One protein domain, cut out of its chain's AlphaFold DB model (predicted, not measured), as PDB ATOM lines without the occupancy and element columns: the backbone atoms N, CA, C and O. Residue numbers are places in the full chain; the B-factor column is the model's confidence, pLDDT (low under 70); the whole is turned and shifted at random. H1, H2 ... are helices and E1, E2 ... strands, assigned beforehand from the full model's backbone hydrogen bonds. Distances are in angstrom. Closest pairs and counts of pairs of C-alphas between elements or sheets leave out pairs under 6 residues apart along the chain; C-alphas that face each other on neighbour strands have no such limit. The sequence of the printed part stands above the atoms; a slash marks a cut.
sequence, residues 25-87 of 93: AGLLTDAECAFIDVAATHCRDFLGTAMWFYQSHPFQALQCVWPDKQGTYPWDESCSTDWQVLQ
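This is residues 25 to 87 of the 93 residues of an uncharacterized protein of Deinococcus gobiensis (strain DSM 21396 / JCM 16679 / CGMCC 1.7299 / I-0) (UniProt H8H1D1). A short ribbon of two antiparallel strands, E1 and E2, forms the middle of a loose model, with the small helices H1 and H2 near one end and a long loop with the small helix H3 towards the other. The printed part has 63 residues, with named elements in the order E1, H1, H2, E2, H3; the class is mixed, helices and strands, and under half of the residues are in named elements. The radius of gyration of the C-alphas is 14.2 A, and the spans are 41 by 26 by 15 A, only just elongated.

After residues 25 to 32, E1 takes residues 33 to 37, 13.5 A long, from C-alpha 33 at (10.477, -32.140, -8.152). H1 is residues 42 to 46, 5.9 A, and H2 residues 48 to 53, 8.7 A. E2 is residues 62 to 65, 9.4 A. H3 is residues 81 to 86, 8.8 A, ending with C-alpha 86 at (5.763, -20.664, -17.072).

E1 and E2 are antiparallel neighbours, with 145 degrees between their directions. The C-alphas of Phe 35 and Cys 64 face each other at 4.7 A. N 34 and O 65 are within hydrogen-bond range at 2.9 A, as are N 65 and O 34 at 2.8 A. H1 and H2 are close but not clearly touching; their closest C-alphas, of Arg 44 and Met 51, are 7.1 A apart. H3 is apart from E1, H1 and H2. In H1, H2 and H3 every O i to N i+4 pair is within hydrogen-bond range.

The two farthest C-alphas, of Gln 55 and Gln 70, are 40.9 A apart. The printed part has no cut. The link from E2 to H3, residues 66 to 80, is long. The mean pLDDT of the printed part is 88.5, and residues 56 to 57 are under 70.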
ATOM      1  N   ALA A  25      13.671 -36.149  -4.721       92.25
ATOM      2  CA  ALA A  25      15.048 -35.706  -4.888       92.25
ATOM      3  C   ALA A  25      15.768 -36.468  -6.015       92.25
ATOM      4  O   ALA A  25      15.325 -37.519  -6.483       92.25
ATOM      5  N   GLY A  26      16.917 -35.942  -6.448       88.19
ATOM      6  CA  GLY A  26      17.799 -36.602  -7.419       88.19
ATOM      7  C   GLY A  26      17.352 -36.490  -8.880       88.19
ATOM      8  O   GLY A  26      18.034 -36.996  -9.772       88.19
ATOM      9  N   LEU A  27      16.232 -35.810  -9.140       90.25
ATOM     10  CA  LEU A  27      15.801 -35.427 -10.488       90.25
ATOM     11  C   LEU A  27      16.486 -34.137 -10.958       90.25
ATOM     12  O   LEU A  27      16.857 -34.018 -12.129       90.25
ATOM     13  N   LEU A  28      16.694 -33.207 -10.027       89.38
ATOM     14  CA  LEU A  28      17.530 -32.019 -10.171       89.38
ATOM     15  C   LEU A  28      18.687 -32.096  -9.168       89.38
ATOM     16  O   LEU A  28      18.612 -32.821  -8.177       89.38
ATOM     17  N   THR A  29      19.766 -31.359  -9.439       85.94
ATOM     18  CA  THR A  29      20.963 -31.349  -8.582       85.94
ATOM     19  C   THR A  29      20.683 -30.733  -7.212       85.94
ATOM     20  O   THR A  29      21.094 -31.292  -6.204       85.94
ATOM     21  N   ASP A  30      19.947 -29.618  -7.182       87.50
ATOM     22  CA  ASP A  30      19.800 -28.764  -5.993       87.50
ATOM     23  C   ASP A  30      18.331 -28.539  -5.595       87.50
ATOM     24  O   ASP A  30      18.011 -27.601  -4.870       87.50
ATOM     25  N   ALA A  31      17.416 -29.365  -6.108       90.69
ATOM     26  CA  ALA A  31      15.988 -29.239  -5.845       90.69
ATOM     27  C   ALA A  31      15.265 -30.583  -5.972       90.69
ATOM     28  O   ALA A  31      15.692 -31.485  -6.697       90.69
ATOM     29  N   GLU A  32      14.130 -30.690  -5.292       93.94
ATOM     30  CA  GLU A  32      13.182 -31.780  -5.499       93.94
ATOM     31  C   GLU A  32      12.166 -31.382  -6.569       93.94
ATOM     32  O   GLU A  32      11.852 -30.204  -6.733       93.94
ATOM     33  N   CYS A  33      11.647 -32.359  -7.305       94.44
ATOM     34  CA  CYS A  33      10.477 -32.140  -8.152       94.44
ATOM     35  C   CYS A  33       9.264 -32.801  -7.518       94.44
ATOM     36  O   CYS A  33       9.365 -33.922  -7.011       94.44
ATOM     37  N   ALA A  34       8.116 -32.141  -7.595       95.38
ATOM     38  CA  ALA A  34       6.850 -32.753  -7.238       95.38
ATOM     39  C   ALA A  34       6.193 -33.365  -8.474       95.38
ATOM     40  O   ALA A  34       6.381 -32.880  -9.592       95.38
ATOM     41  N   PHE A  35       5.385 -34.397  -8.269       96.19
ATOM     42  CA  PHE A  35       4.483 -34.896  -9.301       96.19
ATOM     43  C   PHE A  35       3.042 -34.635  -8.905       96.19
ATOM     44  O   PHE A  35       2.660 -34.903  -7.769       96.19
ATOM     45  N   ILE A  36       2.247 -34.160  -9.855       95.56
ATOM     46  CA  ILE A  36       0.800 -33.983  -9.712       95.56
ATOM     47  C   ILE A  36       0.076 -34.773 -10.797       95.56
ATOM     48  O   ILE A  36       0.656 -35.067 -11.848       95.56
ATOM     49  N   ASP A  37      -1.176 -35.136 -10.530       95.06
ATOM     50  CA  ASP A  37      -2.037 -35.749 -11.537       95.06
ATOM     51  C   ASP A  37      -2.340 -34.754 -12.660       95.06
ATOM     52  O   ASP A  37      -2.447 -33.553 -12.431       95.06
ATOM     53  N   VAL A  38      -2.486 -35.264 -13.881       93.12
ATOM     54  CA  VAL A  38      -2.996 -34.489 -15.014       93.12
ATOM     55  C   VAL A  38      -4.471 -34.821 -15.204       93.12
ATOM     56  O   VAL A  38      -4.831 -35.981 -15.435       93.12
ATOM     57  N   ALA A  39      -5.330 -33.807 -15.138       91.50
ATOM     58  CA  ALA A  39      -6.745 -33.934 -15.433       91.50
ATOM     59  C   ALA A  39      -6.941 -34.379 -16.887       91.50
ATOM     60  O   ALA A  39      -6.304 -33.885 -17.819       91.50
ATOM     61  N   ALA A  40      -7.870 -35.314 -17.099       86.19
ATOM     62  CA  ALA A  40      -8.096 -35.917 -18.411       86.19
ATOM     63  C   ALA A  40      -8.511 -34.901 -19.495       86.19
ATOM     64  O   ALA A  40      -8.306 -35.164 -20.681       86.19
ATOM     65  N   THR A  41      -9.073 -33.751 -19.106       87.56
ATOM     66  CA  THR A  41      -9.415 -32.641 -20.011       87.56
ATOM     67  C   THR A  41      -8.174 -32.053 -20.683       87.56
ATOM     68  O   THR A  41      -8.200 -31.810 -21.889       87.56
ATOM     69  N   HIS A  42      -7.056 -31.954 -19.956       89.44
ATOM     70  CA  HIS A  42      -5.780 -31.435 -20.460       89.44
ATOM     71  C   HIS A  42      -5.019 -32.435 -21.335       89.44
ATOM     72  O   HIS A  42      -4.174 -32.042 -22.140       89.44
ATOM     73  N   CYS A  43      -5.322 -33.734 -21.260       85.56
ATOM     74  CA  CYS A  43      -4.628 -34.741 -22.070       85.56
ATOM     75  C   CYS A  43      -4.760 -34.488 -23.581       85.56
ATOM     76  O   CYS A  43      -3.833 -34.792 -24.330       85.56
ATOM     77  N   ARG A  44      -5.876 -33.911 -24.046       83.69
ATOM     78  CA  ARG A  44      -6.050 -33.581 -25.470       83.69
ATOM     79  C   ARG A  44      -5.115 -32.463 -25.915       83.69
ATOM     80  O   ARG A  44      -4.495 -32.589 -26.970       83.69
ATOM     81  N   ASP A  45      -5.011 -31.417 -25.109       86.44
ATOM     82  CA  ASP A  45      -4.298 -30.196 -25.477       86.44
ATOM     83  C   ASP A  45      -2.784 -30.340 -25.273       86.44
ATOM     84  O   ASP A  45      -1.999 -29.816 -26.063       86.44
ATOM     85  N   PHE A  46      -2.364 -31.125 -24.274       86.75
ATOM     86  CA  PHE A  46      -0.951 -31.292 -23.914       86.75
ATOM     87  C   PHE A  46      -0.351 -32.642 -24.331       86.75
ATOM     88  O   PHE A  46       0.858 -32.738 -24.543       86.75
ATOM     89  N   LEU A  47      -1.164 -33.698 -24.467       87.38
ATOM     90  CA  LEU A  47      -0.707 -35.080 -24.686       87.38
ATOM     91  C   LEU A  47      -1.334 -35.720 -25.940       87.38
ATOM     92  O   LEU A  47      -1.476 -36.943 -26.022       87.38
ATOM     93  N   GLY A  48      -1.655 -34.915 -26.960       84.88
ATOM     94  CA  GLY A  48      -2.321 -35.372 -28.189       84.88
ATOM     95  C   GLY A  48      -1.596 -36.509 -28.926       84.88
ATOM     96  O   GLY A  48      -2.236 -37.449 -29.400       84.88
ATOM     97  N   THR A  49      -0.259 -36.500 -28.967       85.94
ATOM     98  CA  THR A  49       0.522 -37.607 -29.555       85.94
ATOM     99  C   THR A  49       0.375 -38.901 -28.756       85.94
ATOM    100  O   THR A  49       0.242 -39.972 -29.348       85.94
ATOM    101  N   ALA A  50       0.359 -38.818 -27.421       85.44
ATOM    102  CA  ALA A  50       0.129 -39.981 -26.570       85.44
ATOM    103  C   ALA A  50      -1.299 -40.509 -26.761       85.44
ATOM    104  O   ALA A  50      -1.483 -41.708 -26.933       85.44
ATOM    105  N   MET A  51      -2.298 -39.626 -26.835       84.88
ATOM    106  CA  MET A  51      -3.675 -40.016 -27.148       84.88
ATOM    107  C   MET A  51      -3.803 -40.743 -28.487       84.88
ATOM    108  O   MET A  51      -4.505 -41.753 -28.565       84.88
ATOM    109  N   TRP A  52      -3.121 -40.253 -29.527       86.25
ATOM    110  CA  TRP A  52      -3.091 -40.911 -30.832       86.25
ATOM    111  C   TRP A  52      -2.449 -42.301 -30.744       86.25
ATOM    112  O   TRP A  52      -3.028 -43.277 -31.219       86.25
ATOM    113  N   PHE A  53      -1.297 -42.407 -30.077       86.38
ATOM    114  CA  PHE A  53      -0.567 -43.666 -29.923       86.38
ATOM    115  C   PHE A  53      -1.357 -44.710 -29.123       86.38
ATOM    116  O   PHE A  53      -1.473 -45.861 -29.543       86.38
ATOM    117  N   TYR A  54      -1.950 -44.301 -28.000       84.44
ATOM    118  CA  TYR A  54      -2.774 -45.159 -27.146       84.44
ATOM    119  C   TYR A  54      -4.216 -45.317 -27.655       84.44
ATOM    120  O   TYR A  54      -5.038 -45.927 -26.973       84.44
ATOM    121  N   GLN A  55      -4.543 -44.803 -28.847       81.00
ATOM    122  CA  GLN A  55      -5.854 -44.936 -29.496       81.00
ATOM    123  C   GLN A  55      -7.031 -44.562 -28.577       81.00
ATOM    124  O   GLN A  55      -8.050 -45.247 -28.538       81.00
ATOM    125  N   SER A  56      -6.899 -43.462 -27.835       67.81
ATOM    126  CA  SER A  56      -7.922 -42.964 -26.897       67.81
ATOM    127  C   SER A  56      -8.238 -43.864 -25.691       67.81
ATOM    128  O   SER A  56      -9.254 -43.641 -25.032       67.81
ATOM    129  N   HIS A  57      -7.399 -44.849 -25.352       67.88
ATOM    130  CA  HIS A  57      -7.535 -45.515 -24.054       67.88
ATOM    131  C   HIS A  57      -7.293 -44.500 -22.928       67.88
ATOM    132  O   HIS A  57      -6.362 -43.695 -23.040       67.88
ATOM    133  N   PRO A  58      -8.091 -44.523 -21.844       70.69
ATOM    134  CA  PRO A  58      -7.826 -43.677 -20.694       70.69
ATOM    135  C   PRO A  58      -6.456 -44.052 -20.126       70.69
ATOM    136  O   PRO A  58      -6.248 -45.173 -19.662       70.69
ATOM    137  N   PHE A  59      -5.515 -43.116 -20.190       83.56
ATOM    138  CA  PHE A  59      -4.229 -43.230 -19.523       83.56
ATOM    139  C   PHE A  59      -4.135 -42.158 -18.447       83.56
ATOM    140  O   PHE A  59      -4.639 -41.046 -18.602       83.56
ATOM    141  N   GLN A  60      -3.488 -42.515 -17.345       87.12
ATOM    142  CA  GLN A  60      -3.109 -41.557 -16.320       87.12
ATOM    143  C   GLN A  60      -1.775 -40.933 -16.715       87.12
ATOM    144  O   GLN A  60      -0.871 -41.628 -17.187       87.12
ATOM    145  N   ALA A  61      -1.654 -39.627 -16.517       91.62
ATOM    146  CA  ALA A  61      -0.418 -38.895 -16.720       91.62
ATOM    147  C   ALA A  61      -0.079 -38.113 -15.454       91.62
ATOM    148  O   ALA A  61      -0.967 -37.678 -14.725       91.62
ATOM    149  N   LEU A  62       1.220 -37.955 -15.216       94.56
ATOM    150  CA  LEU A  62       1.746 -37.124 -14.147       94.56
ATOM    151  C   LEU A  62       2.499 -35.947 -14.758       94.56
ATOM    152  O   LEU A  62       3.300 -36.131 -15.681       94.56
ATOM    153  N   GLN A  63       2.285 -34.758 -14.208       94.50
ATOM    154  CA  GLN A  63       3.092 -33.580 -14.497       94.50
ATOM    155  C   GLN A  63       4.200 -33.478 -13.449       94.50
ATOM    156  O   GLN A  63       3.938 -33.503 -12.251       94.50
ATOM    157  N   CYS A  64       5.443 -33.352 -13.912       94.94
ATOM    158  CA  CYS A  64       6.585 -33.026 -13.064       94.94
ATOM    159  C   CYS A  64       6.668 -31.504 -12.907       94.94
ATOM    160  O   CYS A  64       6.832 -30.800 -13.904       94.94
ATOM    161  N   VAL A  65       6.605 -31.012 -11.673       94.50
ATOM    162  CA  VAL A  65       6.682 -29.587 -11.331       94.50
ATOM    163  C   VAL A  65       7.965 -29.334 -10.550       94.50
ATOM    164  O   VAL A  65       8.264 -30.040  -9.584       94.50
ATOM    165  N   TRP A  66       8.746 -28.342 -10.978       93.12
ATOM    166  CA  TRP A  66       9.985 -27.955 -10.308       93.12
ATOM    167  C   TRP A  66       9.827 -26.597  -9.608       93.12
ATOM    168  O   TRP A  66       9.088 -25.731 -10.094       93.12
ATOM    169  N   PRO A  67      10.504 -26.394  -8.468       92.69
ATOM    170  CA  PRO A  67      10.440 -25.134  -7.752       92.69
ATOM    171  C   PRO A  67      11.245 -24.045  -8.467       92.69
ATOM    172  O   PRO A  67      12.085 -24.318  -9.333       92.69
ATOM    173  N   ASP A  68      10.995 -22.797  -8.093       90.50
ATOM    174  CA  ASP A  68      11.827 -21.666  -8.489       90.50
ATOM    175  C   ASP A  68      13.174 -21.639  -7.740       90.50
ATOM    176  O   ASP A  68      13.521 -22.524  -6.955       90.50
ATOM    177  N   LYS A  69      13.964 -20.583  -7.969       87.25
ATOM    178  CA  LYS A  69      15.260 -20.389  -7.293       87.25
ATOM    179  C   LYS A  69      15.142 -20.182  -5.779       87.25
ATOM    180  O   LYS A  69      16.160 -20.263  -5.097       87.25
ATOM    181  N   GLN A  70      13.957 -19.852  -5.270       88.38
ATOM    182  CA  GLN A  70      13.677 -19.715  -3.842       88.38
ATOM    183  C   GLN A  70      13.153 -21.025  -3.227       88.38
ATOM    184  O   GLN A  70      12.957 -21.077  -2.015       88.38
ATOM    185  N   GLY A  71      12.965 -22.082  -4.024       89.44
ATOM    186  CA  GLY A  71      12.407 -23.347  -3.554       89.44
ATOM    187  C   GLY A  71      10.878 -23.355  -3.488       89.44
ATOM    188  O   GLY A  71      10.323 -24.268  -2.882       89.44
ATOM    189  N   THR A  72      10.206 -22.365  -4.084       92.44
ATOM    190  CA  THR A  72       8.741 -22.247  -4.070       92.44
ATOM    191  C   THR A  72       8.123 -22.850  -5.327       92.44
ATOM    192  O   THR A  72       8.687 -22.775  -6.425       92.44
ATOM    193  N   TYR A  73       6.965 -23.475  -5.170       93.19
ATOM    194  CA  TYR A  73       6.209 -24.121  -6.234       93.19
ATOM    195  C   TYR A  73       5.046 -23.241  -6.702       93.19
ATOM    196  O   TYR A  73       4.609 -22.370  -5.959       93.19
ATOM    197  N   PRO A  74       4.473 -23.477  -7.896       92.50
ATOM    198  CA  PRO A  74       3.396 -22.637  -8.428       92.50
ATOM    199  C   PRO A  74       2.141 -22.530  -7.554       92.50
ATOM    200  O   PRO A  74       1.401 -21.563  -7.690       92.50
ATOM    201  N   TRP A  75       1.885 -23.513  -6.685       92.19
ATOM    202  CA  TRP A  75       0.770 -23.484  -5.732       92.19
ATOM    203  C   TRP A  75       1.100 -22.754  -4.423       92.19
ATOM    204  O   TRP A  75       0.203 -22.543  -3.610       92.19
ATOM    205  N   ASP A  76       2.361 -22.379  -4.193       91.38
ATOM    206  CA  ASP A  76       2.758 -21.639  -3.002       91.38
ATOM    207  C   ASP A  76       2.443 -20.149  -3.174       91.38
ATOM    208  O   ASP A  76       2.766 -19.537  -4.195       91.38
ATOM    209  N   GLU A  77       1.879 -19.526  -2.137       87.81
ATOM    210  CA  GLU A  77       1.528 -18.094  -2.142       87.81
ATOM    211  C   GLU A  77       2.739 -17.178  -2.374       87.81
ATOM    212  O   GLU A  77       2.605 -16.064  -2.878       87.81
ATOM    213  N   SER A  78       3.932 -17.641  -1.998       89.25
ATOM    214  CA  SER A  78       5.193 -16.922  -2.161       89.25
ATOM    215  C   SER A  78       5.781 -17.022  -3.572       89.25
ATOM    216  O   SER A  78       6.761 -16.329  -3.860       89.25
ATOM    217  N   CYS A  79       5.216 -17.857  -4.447       90.00
ATOM    218  CA  CYS A  79       5.754 -18.081  -5.780       90.00
ATOM    219  C   CYS A  79       5.433 -16.918  -6.720       90.00
ATOM    220  O   CYS A  79       4.281 -16.495  -6.848       90.00
ATOM    221  N   SER A  80       6.453 -16.414  -7.419       88.44
ATOM    222  CA  SER A  80       6.271 -15.302  -8.356       88.44
ATOM    223  C   SER A  80       5.281 -15.645  -9.476       88.44
ATOM    224  O   SER A  80       5.303 -16.741 -10.038       88.44
ATOM    225  N   THR A  81       4.440 -14.682  -9.858       86.50
ATOM    226  CA  THR A  81       3.437 -14.865 -10.921       86.50
ATOM    227  C   THR A  81       4.074 -15.230 -12.261       86.50
ATOM    228  O   THR A  81       3.547 -16.076 -12.979       86.50
ATOM    229  N   ASP A  82       5.246 -14.668 -12.571       88.50
ATOM    230  CA  ASP A  82       6.007 -15.022 -13.773       88.50
ATOM    231  C   ASP A  82       6.355 -16.517 -13.798       88.50
ATOM    232  O   ASP A  82       6.304 -17.153 -14.849       88.50
ATOM    233  N   TRP A  83       6.663 -17.105 -12.638       89.12
ATOM    234  CA  TRP A  83       6.962 -18.530 -12.527       89.12
ATOM    235  C   TRP A  83       5.714 -19.406 -12.640       89.12
ATOM    236  O   TRP A  83       5.761 -20.446 -13.297       89.12
ATOM    237  N   GLN A  84       4.587 -18.969 -12.074       87.94
ATOM    238  CA  GLN A  84       3.304 -19.668 -12.213       87.94
ATOM    239  C   GLN A  84       2.867 -19.757 -13.684       87.94
ATOM    240  O   GLN A  84       2.425 -20.809 -14.142       87.94
ATOM    241  N   VAL A  85       3.059 -18.681 -14.457       88.25
ATOM    242  CA  VAL A  85       2.707 -18.637 -15.888       88.25
ATOM    243  C   VAL A  85       3.584 -19.568 -16.734       88.25
ATOM    244  O   VAL A  85       3.119 -20.113 -17.733       88.25
ATOM    245  N   LEU A  86       4.844 -19.779 -16.345       88.56
ATOM    246  CA  LEU A  86       5.763 -20.664 -17.072       88.56
ATOM    247  C   LEU A  86       5.407 -22.149 -16.945       88.56
ATOM    248  O   LEU A  86       5.817 -22.947 -17.791       88.56
ATOM    249  N   GLN A  87       4.680 -22.524 -15.897       90.31
ATOM    250  CA  GLN A  87       4.330 -23.909 -15.607       90.31
ATOM    251  C   GLN A  87       2.887 -23.991 -15.091       90.31
ATOM    252  O   GLN A  87       2.674 -24.154 -13.887       90.31
TER     253      GLN A  87